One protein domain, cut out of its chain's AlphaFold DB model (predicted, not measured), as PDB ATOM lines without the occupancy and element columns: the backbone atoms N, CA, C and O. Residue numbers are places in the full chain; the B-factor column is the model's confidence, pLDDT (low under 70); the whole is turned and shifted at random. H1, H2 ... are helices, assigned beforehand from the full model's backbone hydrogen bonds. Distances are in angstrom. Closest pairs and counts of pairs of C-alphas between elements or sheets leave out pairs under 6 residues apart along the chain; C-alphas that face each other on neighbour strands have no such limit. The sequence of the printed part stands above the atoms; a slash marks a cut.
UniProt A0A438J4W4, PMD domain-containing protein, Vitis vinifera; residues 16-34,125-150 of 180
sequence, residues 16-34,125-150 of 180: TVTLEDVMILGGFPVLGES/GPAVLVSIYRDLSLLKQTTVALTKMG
ATOM      1  N   THR A  16     308.711 281.861 229.659       76.19
ATOM      2  CA  THR A  16     307.976 280.718 230.219       76.19
ATOM      3  C   THR A  16     306.515 280.831 229.801       76.19
ATOM      4  O   THR A  16     305.828 281.740 230.249       76.19
ATOM      5  N   VAL A  17     306.034 279.915 228.956       82.94
ATOM      6  CA  VAL A  17     304.604 279.839 228.622       82.94
ATOM      7  C   VAL A  17     303.863 279.242 229.813       82.94
ATOM      8  O   VAL A  17     304.177 278.135 230.262       82.94
ATOM      9  N   THR A  18     302.890 279.973 230.335       87.81
ATOM     10  CA  THR A  18     302.064 279.570 231.474       87.81
ATOM     11  C   THR A  18     300.700 279.055 231.024       87.81
ATOM     12  O   THR A  18     300.318 279.118 229.854       87.81
ATOM     13  N   LEU A  19     299.938 278.522 231.978       85.81
ATOM     14  CA  LEU A  19     298.560 278.107 231.741       85.81
ATOM     15  C   LEU A  19     297.647 279.305 231.425       85.81
ATOM     16  O   LEU A  19     296.719 279.167 230.632       85.81
ATOM     17  N   GLU A  20     297.948 280.476 231.992       87.12
ATOM     18  CA  GLU A  20     297.262 281.739 231.703       87.12
ATOM     19  C   GLU A  20     297.477 282.157 230.246       87.12
ATOM     20  O   GLU A  20     296.514 282.515 229.572       87.12
ATOM     21  N   ASP A  21     298.694 282.000 229.713       86.31
ATOM     22  CA  ASP A  21     298.981 282.271 228.298       86.31
ATOM     23  C   ASP A  21     298.191 281.337 227.371       86.31
ATOM     24  O   ASP A  21     297.619 281.774 226.373       86.31
ATOM     25  N   VAL A  22     298.110 280.045 227.705       86.25
ATOM     26  CA  VAL A  22     297.339 279.063 226.920       86.25
ATOM     27  C   VAL A  22     295.836 279.346 226.979       86.25
ATOM     28  O   VAL A  22     295.135 279.165 225.980       86.25
ATOM     29  N   MET A  23     295.340 279.833 228.115       87.44
ATOM     30  CA  MET A  23     293.946 280.231 228.283       87.44
ATOM     31  C   MET A  23     293.621 281.517 227.510       87.44
ATOM     32  O   MET A  23     292.662 281.543 226.744       87.44
ATOM     33  N   ILE A  24     294.418 282.573 227.690       84.19
ATOM     34  CA  ILE A  24     294.147 283.916 227.156       84.19
ATOM     35  C   ILE A  24     294.477 283.992 225.662       84.19
ATOM     36  O   ILE A  24     293.669 284.485 224.878       84.19
ATOM     37  N   LEU A  25     295.653 283.505 225.254       83.06
ATOM     38  CA  LEU A  25     296.110 283.586 223.862       83.06
ATOM     39  C   LEU A  25     295.642 282.388 223.032       83.06
ATOM     40  O   LEU A  25     295.384 282.530 221.838       83.06
ATOM     41  N   GLY A  26     295.555 281.207 223.647       76.69
ATOM     42  CA  GLY A  26     295.124 279.978 222.977       76.69
ATOM     43  C   GLY A  26     293.615 279.737 223.015       76.69
ATOM     44  O   GLY A  26     293.121 278.927 222.234       76.69
ATOM     45  N   GLY A  27     292.876 280.414 223.901       84.44
ATOM     46  CA  GLY A  27     291.433 280.216 224.064       84.44
ATOM     47  C   GLY A  27     291.061 278.822 224.578       84.44
ATOM     48  O   GLY A  27     289.920 278.392 224.406       84.44
ATOM     49  N   PHE A  28     292.010 278.083 225.164       83.94
ATOM     50  CA  PHE A  28     291.760 276.718 225.609       83.94
ATOM     51  C   PHE A  28     291.184 276.686 227.030       83.94
ATOM     52  O   PHE A  28     291.742 277.317 227.932       83.94
ATOM     53  N   PRO A  29     290.111 275.908 227.268       85.88
ATOM     54  CA  PRO A  29     289.541 275.740 228.600       85.88
ATOM     55  C   PRO A  29     290.542 275.081 229.554       85.88
ATOM     56  O   PRO A  29     291.099 274.020 229.269       85.88
ATOM     57  N   VAL A  30     290.756 275.717 230.706       87.06
ATOM     58  CA  VAL A  30     291.592 275.192 231.798       87.06
ATOM     59  C   VAL A  30     290.775 274.355 232.782       87.06
ATOM     60  O   VAL A  30     291.296 273.427 233.394       87.06
ATOM     61  N   LEU A  31     289.488 274.674 232.909       85.62
ATOM     62  CA  LEU A  31     288.541 274.002 233.789       85.62
ATOM     63  C   LEU A  31     287.639 273.076 232.971       85.62
ATOM     64  O   LEU A  31     287.267 273.405 231.844       85.62
ATOM     65  N   GLY A  32     287.285 271.933 233.550       86.25
ATOM     66  CA  GLY A  32     286.447 270.924 232.913       86.25
ATOM     67  C   GLY A  32     286.868 269.510 233.287       86.25
ATOM     68  O   GLY A  32     287.735 269.303 234.140       86.25
ATOM     69  N   GLU A  33     286.264 268.537 232.620       87.38
ATOM     70  CA  GLU A  33     286.646 267.138 232.745       87.38
ATOM     71  C   GLU A  33     288.063 266.895 232.232       87.38
ATOM     72  O   GLU A  33     288.568 267.571 231.328       87.38
ATOM     73  N   SER A  34     288.708 265.876 232.797       84.00
ATOM     74  CA  SER A  34     290.013 265.440 232.320       84.00
ATOM     75  C   SER A  34     289.920 264.950 230.876       84.00
ATOM     76  O   SER A  34     289.003 264.225 230.493       84.00
ATOM     77  N   GLY A 125     293.501 273.003 228.113       88.25
ATOM     78  CA  GLY A 125     294.610 273.915 228.410       88.25
ATOM     79  C   GLY A 125     295.861 273.207 228.948       88.25
ATOM     80  O   GLY A 125     296.930 273.348 228.349       88.25
ATOM     81  N   PRO A 126     295.754 272.377 230.005       86.94
ATOM     82  CA  PRO A 126     296.888 271.607 230.514       86.94
ATOM     83  C   PRO A 126     297.532 270.697 229.459       86.94
ATOM     84  O   PRO A 126     298.756 270.610 229.376       86.94
ATOM     85  N   ALA A 127     296.729 270.045 228.616       85.94
ATOM     86  CA  ALA A 127     297.236 269.120 227.607       85.94
ATOM     87  C   ALA A 127     297.960 269.851 226.460       85.94
ATOM     88  O   ALA A 127     299.022 269.410 226.010       85.94
ATOM     89  N   VAL A 128     297.441 271.012 226.046       86.56
ATOM     90  CA  VAL A 128     298.098 271.900 225.073       86.56
ATOM     91  C   VAL A 128     299.420 272.426 225.626       86.56
ATOM     92  O   VAL A 128     300.434 272.383 224.928       86.56
ATOM     93  N   LEU A 129     299.440 272.858 226.890       86.06
ATOM     94  CA  LEU A 129     300.654 273.340 227.546       86.06
ATOM     95  C   LEU A 129     301.753 272.266 227.539       86.06
ATOM     96  O   LEU A 129     302.886 272.536 227.135       86.06
ATOM     97  N   VAL A 130     301.409 271.025 227.899       87.12
ATOM     98  CA  VAL A 130     302.337 269.883 227.839       87.12
ATOM     99  C   VAL A 130     302.846 269.648 226.412       87.12
ATOM    100  O   VAL A 130     304.042 269.398 226.229       87.12
ATOM    101  N   SER A 131     301.987 269.764 225.393       83.44
ATOM    102  CA  SER A 131     302.415 269.639 223.992       83.44
ATOM    103  C   SER A 131     303.419 270.725 223.598       83.44
ATOM    104  O   SER A 131     304.438 270.408 222.986       83.44
ATOM    105  N   ILE A 132     303.189 271.981 223.995       83.88
ATOM    106  CA  ILE A 132     304.110 273.098 223.728       83.88
ATOM    107  C   ILE A 132     305.482 272.823 224.358       83.88
ATOM    108  O   ILE A 132     306.503 272.904 223.676       83.88
ATOM    109  N   TYR A 133     305.526 272.432 225.635       85.94
ATOM    110  CA  TYR A 133     306.788 272.116 226.314       85.94
ATOM    111  C   TYR A 133     307.516 270.918 225.698       85.94
ATOM    112  O   TYR A 133     308.750 270.921 225.601       85.94
ATOM    113  N   ARG A 134     306.774 269.900 225.251       84.06
ATOM    114  CA  ARG A 134     307.338 268.755 224.531       84.06
ATOM    115  C   ARG A 134     307.999 269.200 223.228       84.06
ATOM    116  O   ARG A 134     309.128 268.794 222.956       84.06
ATOM    117  N   ASP A 135     307.333 270.048 222.453       81.75
ATOM    118  CA  ASP A 135     307.835 270.507 221.158       81.75
ATOM    119  C   ASP A 135     309.042 271.448 221.325       81.75
ATOM    120  O   ASP A 135     310.041 271.299 220.617       81.75
ATOM    121  N   LEU A 136     309.029 272.323 222.337       83.56
ATOM    122  CA  LEU A 136     310.191 273.136 222.725       83.56
ATOM    123  C   LEU A 136     311.383 272.269 223.157       83.56
ATOM    124  O   LEU A 136     312.530 272.546 222.795       83.56
ATOM    125  N   SER A 137     311.122 271.189 223.898       84.38
ATOM    126  CA  SER A 137     312.161 270.240 224.316       84.38
ATOM    127  C   SER A 137     312.779 269.515 223.119       84.38
ATOM    128  O   SER A 137     314.002 269.380 223.050       84.38
ATOM    129  N   LEU A 138     311.957 269.091 222.153       82.69
ATOM    130  CA  LEU A 138     312.427 268.486 220.904       82.69
ATOM    131  C   LEU A 138     313.250 269.479 220.082       82.69
ATOM    132  O   LEU A 138     314.340 269.131 219.628       82.69
ATOM    133  N   LEU A 139     312.791 270.726 219.955       83.06
ATOM    134  CA  LEU A 139     313.534 271.784 219.274       83.06
ATOM    135  C   LEU A 139     314.924 271.959 219.900       83.06
ATOM    136  O   LEU A 139     315.929 271.870 219.192       83.06
ATOM    137  N   LYS A 140     315.000 272.089 221.231       82.94
ATOM    138  CA  LYS A 140     316.269 272.211 221.967       82.94
ATOM    139  C   LYS A 140     317.206 271.027 221.707       82.94
ATOM    140  O   LYS A 140     318.405 271.218 221.489       82.94
ATOM    141  N   GLN A 141     316.680 269.803 221.705       83.44
ATOM    142  CA  GLN A 141     317.471 268.606 221.403       83.44
ATOM    143  C   GLN A 141     318.002 268.627 219.966       83.44
ATOM    144  O   GLN A 141     319.186 268.357 219.755       83.44
ATOM    145  N   THR A 142     317.172 269.006 218.988       81.44
ATOM    146  CA  THR A 142     317.599 269.100 217.583       81.44
ATOM    147  C   THR A 142     318.651 270.181 217.356       81.44
ATOM    148  O   THR A 142     319.618 269.930 216.641       81.44
ATOM    149  N   THR A 143     318.544 271.342 218.010       82.25
ATOM    150  CA  THR A 143     319.562 272.397 217.905       82.25
ATOM    151  C   THR A 143     320.896 271.946 218.493       82.25
ATOM    152  O   THR A 143     321.934 272.152 217.873       82.25
ATOM    153  N   VAL A 144     320.878 271.256 219.641       82.25
ATOM    154  CA  VAL A 144     322.103 270.712 220.251       82.25
ATOM    155  C   VAL A 144     322.720 269.633 219.358       82.25
ATOM    156  O   VAL A 144     323.932 269.637 219.142       82.25
ATOM    157  N   ALA A 145     321.908 268.732 218.798       78.69
ATOM    158  CA  ALA A 145     322.377 267.721 217.852       78.69
ATOM    159  C   ALA A 145     323.006 268.356 216.600       78.69
ATOM    160  O   ALA A 145     324.099 267.954 216.208       78.69
ATOM    161  N   LEU A 146     322.382 269.397 216.038       76.19
ATOM    162  CA  LEU A 146     322.901 270.133 214.882       76.19
ATOM    163  C   LEU A 146     324.239 270.820 215.188       76.19
ATOM    164  O   LEU A 146     325.145 270.784 214.367       76.19
ATOM    165  N   THR A 147     324.398 271.401 216.380       76.88
ATOM    166  CA  THR A 147     325.679 272.010 216.784       76.88
ATOM    167  C   THR A 147     326.794 270.986 217.011       76.88
ATOM    168  O   THR A 147     327.966 271.333 216.897       76.88
ATOM    169  N   LYS A 148     326.447 269.726 217.313       75.88
ATOM    170  CA  LYS A 148     327.403 268.618 217.482       75.88
ATOM    171  C   LYS A 148     327.747 267.930 216.154       75.88
ATOM    172  O   LYS A 148     328.876 267.485 215.980       75.88
ATOM    173  N   MET A 149     326.798 267.853 215.220       61.66
ATOM    174  CA  MET A 149     327.002 267.374 213.848       61.66
ATOM    175  C   MET A 149     327.558 268.513 212.983       61.66
ATOM    176  O   MET A 149     326.828 269.157 212.235       61.66
ATOM    177  N   GLY A 150     328.851 268.805 213.103       50.47
ATOM    178  CA  GLY A 150     329.499 269.834 212.288       50.47
ATOM    179  C   GLY A 150     329.293 269.629 210.777       50.47
ATOM    180  O   GLY A 150     329.504 268.530 210.276       50.47
TER     181      GLY A 150
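What this domain is: This is residues 16 to 34 and 125 to 150 of the 180 residues of the protein "PMD domain-containing protein" of Vitis vinifera (UniProt A0A438J4W4). A short helix, H1, is set crosswise at the beginning of one long, straight helix, H2, making a corner with it; the loop of residues 25 to 34 lies at the same end, and residues 134 to 150 stick out. The printed part has 45 residues with two named helices, H1 then H2, and no named strand: all helix. It is only just extended, close to loose, with a radius of gyration of the C-alphas of 14.3 A, a rod spanning 47 by 20 by 12 A.

How they stand to each other: H1, residues 19 to 24, touches H2, residues 125 to 148, with residues 125 to 129 of H2 alone; their closest C-alphas, those of Val 22 and Gly 125, are 6.0 A apart. They run opposite ways at a steep tilt of 68 degrees, only just short of about perpendicular. In H1 and H2 every O i to N i+4 pair is within hydrogen-bond range.

Where its parts are: H1 begins at C-alpha 19 (298.560, 278.107, 231.741). H2 measures 35.0 A and ends at C-alpha 148 (327.403, 268.618, 217.482).

The domain as a whole: The C-alphas farthest apart, of Gly 32 and Gly 150, are 47.7 A apart. Residues 35 to 124 are not printed; C-alphas 34 and 125 are 10.4 A apart across this cut. Residues 149 to 150 have pLDDT under 70.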